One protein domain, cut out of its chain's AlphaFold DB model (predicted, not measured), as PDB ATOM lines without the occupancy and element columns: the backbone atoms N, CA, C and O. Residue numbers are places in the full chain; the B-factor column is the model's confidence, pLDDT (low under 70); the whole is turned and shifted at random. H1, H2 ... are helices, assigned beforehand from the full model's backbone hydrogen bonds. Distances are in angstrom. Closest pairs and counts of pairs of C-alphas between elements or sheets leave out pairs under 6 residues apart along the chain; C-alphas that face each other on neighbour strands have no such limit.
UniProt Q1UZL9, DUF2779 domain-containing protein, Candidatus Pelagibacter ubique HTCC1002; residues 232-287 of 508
ATOM      1  N   SER A 232     229.551 202.621 101.856       91.94
ATOM      2  CA  SER A 232     229.311 201.602 102.894       91.94
ATOM      3  C   SER A 232     230.368 200.492 102.847       91.94
ATOM      4  O   SER A 232     230.662 199.986 101.769       91.94
ATOM      5  N   TYR A 233     230.892 200.041 103.991       94.06
ATOM      6  CA  TYR A 233     231.763 198.852 104.036       94.06
ATOM      7  C   TYR A 233     231.050 197.571 103.562       94.06
ATOM      8  O   TYR A 233     231.702 196.590 103.210       94.06
ATOM      9  N   GLU A 234     229.717 197.571 103.515       91.38
ATOM     10  CA  GLU A 234     228.912 196.440 103.045       91.38
ATOM     11  C   GLU A 234     229.037 196.187 101.537       91.38
ATOM     12  O   GLU A 234     228.598 195.140 101.068       91.38
ATOM     13  N   ILE A 235     229.675 197.090 100.777       93.25
ATOM     14  CA  ILE A 235     230.008 196.815  99.372       93.25
ATOM     15  C   ILE A 235     231.076 195.726  99.224       93.25
ATOM     16  O   ILE A 235     231.246 195.195  98.132       93.25
ATOM     17  N   LEU A 236     231.835 195.414 100.283       95.69
ATOM     18  CA  LEU A 236     232.916 194.435 100.207       95.69
ATOM     19  C   LEU A 236     232.359 193.041  99.852       95.69
ATOM     20  O   LEU A 236     231.537 192.507 100.609       95.69
ATOM     21  N   PRO A 237     232.821 192.413  98.749       93.81
ATOM     22  CA  PRO A 237     232.386 191.074  98.372       93.81
ATOM     23  C   PRO A 237     232.670 190.080  99.496       93.81
ATOM     24  O   PRO A 237     233.801 190.009  99.979       93.81
ATOM     25  N   TRP A 238     231.662 189.305  99.901       92.81
ATOM     26  CA  TRP A 238     231.772 188.345 101.011       92.81
ATOM     27  C   TRP A 238     232.334 188.978 102.293       92.81
ATOM     28  O   TRP A 238     233.208 188.407 102.944       92.81
ATOM     29  N   CYS A 239     231.835 190.171 102.633       89.25
ATOM     30  CA  CYS A 239     232.216 190.935 103.819       89.25
ATOM     31  C   CYS A 239     232.407 190.029 105.062       89.25
ATOM     32  O   CYS A 239     231.449 189.376 105.499       89.25
ATOM     33  N   PRO A 240     233.625 189.958 105.641       88.94
ATOM     34  CA  PRO A 240     233.917 189.031 106.726       88.94
ATOM     35  C   PRO A 240     233.071 189.315 107.971       88.94
ATOM     36  O   PRO A 240     232.943 190.461 108.405       88.94
ATOM     37  N   LYS A 241     232.564 188.263 108.632       90.88
ATOM     38  CA  LYS A 241     231.757 188.402 109.864       90.88
ATOM     39  C   LYS A 241     232.478 189.201 110.957       90.88
ATOM     40  O   LYS A 241     231.850 190.014 111.631       90.88
ATOM     41  N   LYS A 242     233.794 188.994 111.113       92.00
ATOM     42  CA  LYS A 242     234.636 189.723 112.079       92.00
ATOM     43  C   LYS A 242     234.684 191.223 111.769       92.00
ATOM     44  O   LYS A 242     234.524 192.024 112.684       92.00
ATOM     45  N   LEU A 243     234.840 191.587 110.495       93.62
ATOM     46  CA  LEU A 243     234.815 192.977 110.042       93.62
ATOM     47  C   LEU A 243     233.442 193.599 110.298       93.62
ATOM     48  O   LEU A 243     233.367 194.649 110.931       93.62
ATOM     49  N   LYS A 244     232.354 192.925 109.897       92.31
ATOM     50  CA  LYS A 244     230.981 193.406 110.132       92.31
ATOM     51  C   LYS A 244     230.728 193.661 111.622       92.31
ATOM     52  O   LYS A 244     230.248 194.731 111.983       92.31
ATOM     53  N   LYS A 245     231.113 192.721 112.493       93.94
ATOM     54  CA  LYS A 245     231.013 192.875 113.953       93.94
ATOM     55  C   LYS A 245     231.802 194.091 114.453       93.94
ATOM     56  O   LYS A 245     231.237 194.922 115.156       93.94
ATOM     57  N   TYR A 246     233.061 194.232 114.038       95.50
ATOM     58  CA  TYR A 246     233.907 195.367 114.418       95.50
ATOM     59  C   TYR A 246     233.308 196.713 113.985       95.50
ATOM     60  O   TYR A 246     233.210 197.646 114.782       95.50
ATOM     61  N   CYS A 247     232.859 196.815 112.733       95.25
ATOM     62  CA  CYS A 247     232.242 198.024 112.197       95.25
ATOM     63  C   CYS A 247     230.949 198.390 112.940       95.25
ATOM     64  O   CYS A 247     230.737 199.567 113.228       95.25
ATOM     65  N   LEU A 248     230.123 197.405 113.307       92.75
ATOM     66  CA  LEU A 248     228.925 197.622 114.126       92.75
ATOM     67  C   LEU A 248     229.280 198.146 115.527       92.75
ATOM     68  O   LEU A 248     228.748 199.175 115.940       92.75
ATOM     69  N   GLU A 249     230.214 197.497 116.226       95.81
ATOM     70  CA  GLU A 249     230.661 197.892 117.572       95.81
ATOM     71  C   GLU A 249     231.270 199.300 117.595       95.81
ATOM     72  O   GLU A 249     231.015 200.086 118.509       95.81
ATOM     73  N   LYS A 250     232.056 199.647 116.570       96.31
ATOM     74  CA  LYS A 250     232.716 200.956 116.437       96.31
ATOM     75  C   LYS A 250     231.882 201.998 115.689       96.31
ATOM     76  O   LYS A 250     232.354 203.116 115.499       96.31
ATOM     77  N   LYS A 251     230.658 201.657 115.266       94.69
ATOM     78  CA  LYS A 251     229.763 202.515 114.465       94.69
ATOM     79  C   LYS A 251     230.421 203.048 113.177       94.69
ATOM     80  O   LYS A 251     230.105 204.144 112.713       94.69
ATOM     81  N   ILE A 252     231.321 202.267 112.580       94.44
ATOM     82  CA  ILE A 252     231.963 202.577 111.299       94.44
ATOM     83  C   ILE A 252     231.025 202.133 110.180       94.44
ATOM     84  O   ILE A 252     230.721 200.952 110.053       94.44
ATOM     85  N   LYS A 253     230.580 203.083 109.355       92.44
ATOM     86  CA  LYS A 253     229.806 202.802 108.135       92.44
ATOM     87  C   LYS A 253     230.635 202.975 106.864       92.44
ATOM     88  O   LYS A 253     230.463 202.219 105.921       92.44
ATOM     89  N   ASP A 254     231.533 203.954 106.859       94.69
ATOM     90  CA  ASP A 254     232.356 204.305 105.705       94.69
ATOM     91  C   ASP A 254     233.541 203.341 105.548       94.69
ATOM     92  O   ASP A 254     234.394 203.248 106.435       94.69
ATOM     93  N   LEU A 255     233.608 202.654 104.408       95.62
ATOM     94  CA  LEU A 255     234.680 201.751 104.004       95.62
ATOM     95  C   LEU A 255     236.049 202.419 104.120       95.62
ATOM     96  O   LEU A 255     237.021 201.778 104.519       95.62
ATOM     97  N   GLN A 256     236.139 203.710 103.808       94.56
ATOM     98  CA  GLN A 256     237.405 204.442 103.820       94.56
ATOM     99  C   GLN A 256     237.990 204.579 105.233       94.56
ATOM    100  O   GLN A 256     239.199 204.774 105.378       94.56
ATOM    101  N   LYS A 257     237.151 204.431 106.268       95.56
ATOM    102  CA  LYS A 257     237.522 204.500 107.690       95.56
ATOM    103  C   LYS A 257     237.762 203.127 108.322       95.56
ATOM    104  O   LYS A 257     238.085 203.055 109.505       95.56
ATOM    105  N   VAL A 258     237.587 202.038 107.571       96.44
ATOM    106  CA  VAL A 258     237.860 200.684 108.066       96.44
ATOM    107  C   VAL A 258     239.380 200.487 108.199       96.44
ATOM    108  O   VAL A 258     240.103 200.781 107.246       96.44
ATOM    109  N   PRO A 259     239.890 200.000 109.344       95.56
ATOM    110  CA  PRO A 259     241.305 199.662 109.491       95.56
ATOM    111  C   PRO A 259     241.770 198.635 108.446       95.56
ATOM    112  O   PRO A 259     241.123 197.608 108.241       95.56
ATOM    113  N   THR A 260     242.877 198.922 107.755       93.69
ATOM    114  CA  THR A 260     243.360 198.124 106.612       93.69
ATOM    115  C   THR A 260     243.799 196.708 107.003       93.69
ATOM    116  O   THR A 260     243.705 195.784 106.197       93.69
ATOM    117  N   ASP A 261     244.246 196.510 108.241       93.00
ATOM    118  CA  ASP A 261     244.598 195.209 108.819       93.00
ATOM    119  C   ASP A 261     243.393 194.259 108.929       93.00
ATOM    120  O   ASP A 261     243.556 193.040 108.896       93.00
ATOM    121  N   LEU A 262     242.171 194.798 108.974       94.81
ATOM    122  CA  LEU A 262     240.933 194.013 108.965       94.81
ATOM    123  C   LEU A 262     240.465 193.628 107.553       94.81
ATOM    124  O   LEU A 262     239.515 192.855 107.427       94.81
ATOM    125  N   LEU A 263     241.114 194.148 106.504       96.00
ATOM    126  CA  LEU A 263     240.769 193.931 105.092       96.00
ATOM    127  C   LEU A 263     241.620 192.836 104.425       96.00
ATOM    128  O   LEU A 263     241.728 192.790 103.200       96.00
ATOM    129  N   VAL A 264     242.243 191.957 105.213       94.00
ATOM    130  CA  VAL A 264     242.936 190.781 104.671       94.00
ATOM    131  C   VAL A 264     241.915 189.866 104.003       94.00
ATOM    132  O   VAL A 264     240.913 189.490 104.616       94.00
ATOM    133  N   SER A 265     242.149 189.533 102.736       95.62
ATOM    134  CA  SER A 265     241.186 188.779 101.930       95.62
ATOM    135  C   SER A 265     241.874 187.895 100.898       95.62
ATOM    136  O   SER A 265     242.871 188.269 100.291       95.62
ATOM    137  N   GLN A 266     241.333 186.694 100.715       95.50
ATOM    138  CA  GLN A 266     241.830 185.720  99.753       95.50
ATOM    139  C   GLN A 266     240.658 184.880  99.263       95.50
ATOM    140  O   GLN A 266     239.862 184.380 100.064       95.50
ATOM    141  N   ARG A 267     240.543 184.748  97.944       95.69
ATOM    142  CA  ARG A 267     239.540 183.913  97.294       95.69
ATOM    143  C   ARG A 267     240.036 183.540  95.903       95.69
ATOM    144  O   ARG A 267     240.626 184.376  95.237       95.69
ATOM    145  N   GLU A 268     239.771 182.310  95.481       94.69
ATOM    146  CA  GLU A 268     240.015 181.875  94.104       94.69
ATOM    147  C   GLU A 268     239.322 182.806  93.096       94.69
ATOM    148  O   GLU A 268     238.173 183.215  93.314       94.69
ATOM    149  N   GLY A 269     240.037 183.154  92.026       95.19
ATOM    150  CA  GLY A 269     239.599 184.104  91.006       95.19
ATOM    151  C   GLY A 269     239.662 185.574  91.426       95.19
ATOM    152  O   GLY A 269     239.045 186.420  90.781       95.19
ATOM    153  N   TYR A 270     240.350 185.877  92.531       97.25
ATOM    154  CA  TYR A 270     240.596 187.235  93.003       97.25
ATOM    155  C   TYR A 270     242.046 187.406  93.436       97.25
ATOM    156  O   TYR A 270     242.634 186.530  94.073       97.25
ATOM    157  N   VAL A 271     242.590 188.591  93.170       96.88
ATOM    158  CA  VAL A 271     243.913 188.977  93.662       96.88
ATOM    159  C   VAL A 271     243.952 188.953  95.194       96.88
ATOM    160  O   VAL A 271     242.970 189.270  95.876       96.88
ATOM    161  N   GLN A 272     245.107 188.594  95.753       96.81
ATOM    162  CA  GLN A 272     245.330 188.676  97.192       96.81
ATOM    163  C   GLN A 272     245.031 190.091  97.705       96.81
ATOM    164  O   GLN A 272     245.413 191.091  97.099       96.81
ATOM    165  N   ASP A 273     244.350 190.171  98.848       96.44
ATOM    166  CA  ASP A 273     243.959 191.416  99.500       96.44
ATOM    167  C   ASP A 273     243.060 192.340  98.653       96.44
ATOM    168  O   ASP A 273     243.058 193.563  98.832       96.44
ATOM    169  N   TYR A 274     242.219 191.771  97.783       97.25
ATOM    170  CA  TYR A 274     241.264 192.528  96.965       97.25
ATOM    171  C   TYR A 274     240.376 193.503  97.770       97.25
ATOM    172  O   TYR A 274     240.010 194.561  97.260       97.25
ATOM    173  N   HIS A 275     240.060 193.246  99.048       97.94
ATOM    174  CA  HIS A 275     239.359 194.226  99.901       97.94
ATOM    175  C   HIS A 275     240.179 195.495 100.177       97.94
ATOM    176  O   HIS A 275     239.605 196.588 100.218       97.94
ATOM    177  N   LYS A 276     241.506 195.387 100.333       97.69
ATOM    178  CA  LYS A 276     242.402 196.549 100.480       97.69
ATOM    179  C   LYS A 276     242.441 197.357  99.189       97.69
ATOM    180  O   LYS A 276     242.362 198.583  99.243       97.69
ATOM    181  N   ILE A 277     242.491 196.676  98.045       97.81
ATOM    182  CA  ILE A 277     242.432 197.298  96.716       97.81
ATOM    183  C   ILE A 277     241.123 198.069  96.540       97.81
ATOM    184  O   ILE A 277     241.152 199.243  96.175       97.81
ATOM    185  N   ILE A 278     239.984 197.456  96.878       97.75
ATOM    186  CA  ILE A 278     238.674 198.115  96.819       97.75
ATOM    187  C   ILE A 278     238.681 199.384  97.679       97.75
ATOM    188  O   ILE A 278     238.288 200.450  97.203       97.75
ATOM    189  N   GLN A 279     239.160 199.307  98.924       97.50
ATOM    190  CA  GLN A 279     239.252 200.485  99.788       97.50
ATOM    191  C   GLN A 279     240.159 201.569  99.184       97.50
ATOM    192  O   GLN A 279     239.775 202.739  99.170       97.50
ATOM    193  N   ALA A 280     241.348 201.204  98.705       97.25
ATOM    194  CA  ALA A 280     242.313 202.141  98.138       97.25
ATOM    195  C   ALA A 280     241.747 202.860  96.907       97.25
ATOM    196  O   ALA A 280     241.814 204.086  96.838       97.25
ATOM    197  N   ALA A 281     241.112 202.119  95.997       96.88
ATOM    198  CA  ALA A 281     240.457 202.665  94.815       96.88
ATOM    199  C   ALA A 281     239.357 203.673  95.185       96.88
ATOM    200  O   ALA A 281     239.268 204.740  94.582       96.88
ATOM    201  N   HIS A 282     238.548 203.386  96.213       95.88
ATOM    202  CA  HIS A 282     237.535 204.327  96.714       95.88
ATOM    203  C   HIS A 282     238.146 205.567  97.383       95.88
ATOM    204  O   HIS A 282     237.611 206.658  97.211       95.88
ATOM    205  N   LYS A 283     239.280 205.432  98.085       94.69
ATOM    206  CA  LYS A 283     240.001 206.569  98.692       94.69
ATOM    207  C   LYS A 283     240.575 207.529  97.648       94.69
ATOM    208  O   LYS A 283     240.527 208.738  97.843       94.69
ATOM    209  N   CYS A 284     241.149 207.008  96.563       94.06
ATOM    210  CA  CYS A 284     241.779 207.832  95.524       94.06
ATOM    211  C   CYS A 284     240.858 208.146  94.335       94.06
ATOM    212  O   CYS A 284     241.227 208.955  93.485       94.06
ATOM    213  N   ASN A 285     239.684 207.509  94.274       94.12
ATOM    214  CA  ASN A 285     238.736 207.553  93.163       94.12
ATOM    215  C   ASN A 285     239.382 207.240  91.797       94.12
ATOM    216  O   ASN A 285     239.110 207.903  90.795       94.12
ATOM    217  N   LYS A 286     240.265 206.236  91.761       95.12
ATOM    218  CA  LYS A 286     240.937 205.764  90.541       95.12
ATOM    219  C   LYS A 286     240.773 204.253  90.383       95.12
ATOM    220  O   LYS A 286     240.665 203.557  91.397       95.12
ATOM    221  N   PRO A 287     240.753 203.738  89.141       96.75
ATOM    222  CA  PRO A 287     240.852 202.308  88.921       96.75
ATOM    223  C   PRO A 287     242.188 201.765  89.427       96.75
ATOM    224  O   PRO A 287     243.207 202.458  89.435       96.75
TER     225      PRO A 287
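AT A GLANCE: This is residues 232 to 287 of the 508 residues of the protein "DUF2779 domain-containing protein" of Candidatus Pelagibacter ubique HTCC1002 (UniProt Q1UZL9). Two helices, H1 and H3, stand on two sides of a gap, with the one-turn helix H2 at one side of this gap and the unnamed stretch of residues 232 to 239 at the other. Much of the rest is loop: residues 250 to 259 cross from H1 through the middle to H2, and residues 264 to 273 swing out past the first residues of H3 and fold back into it. The printed part has 56 residues with three named helices, H1, H2 and H3 in that order along the chain, and no named strand; its class is all helix, with 24 of the 56 residues, under half, in named elements. The whole is compact, with a radius of gyration of the C-alphas of 10.8 A, and its rounded outline spans 30 by 25 by 17 A.

HOW THE PARTS SIT: Start at Ser 232 and go along the backbone to H1, residues 241 to 249. Go on to H2, residues 260 to 263, and compare the two: they are close but not clearly touching, and their closest C-alphas, those of Leu 243 and Leu 262, are 6.3 A apart. Next look at H3, residues 274 to 284. H2 and H3 only just touch, with 3 pairs of C-alphas within 8 A; the closest C-alphas are those of Leu 263 and His 275, at 5.4 A. H1 and H3 are apart. In the backbones of H1 and H3, every pair of O of residue i and N of residue i+4 is within hydrogen-bond range. H2, with 4 residues, is too short for such a pair, but its one pair of O of residue i and N of residue i+3 is within range.

IN THESE COORDINATES: Find C-alpha 241 at (231.757, 188.402, 109.864); from there H1 runs through 9 residues to Glu 249, 12.3 A from first to last C-alpha. Find C-alpha 260 at (243.360, 198.124, 106.612), where H2 begins; it ends at Leu 263, 5.2 A on. H3 is the longest helix, with 11 residues: it runs from Tyr 274 to Cys 284, whose C-alpha is at (241.779, 207.832, 95.524), and its first and last C-alphas are 15.4 A apart.

THE WHOLE: The two C-alphas farthest apart are those of Lys 251 and Gly 269, at 31.4 A. From Ser 232 to Pro 287, the first and last printed C-alphas, you will find 18.1 A. The links from H1 to H2 and from H2 to H3 have 10 residues each, and both are short but not tight. The printed part has no cut. The mean pLDDT of the printed part is 94.8, and no printed residue is under 70.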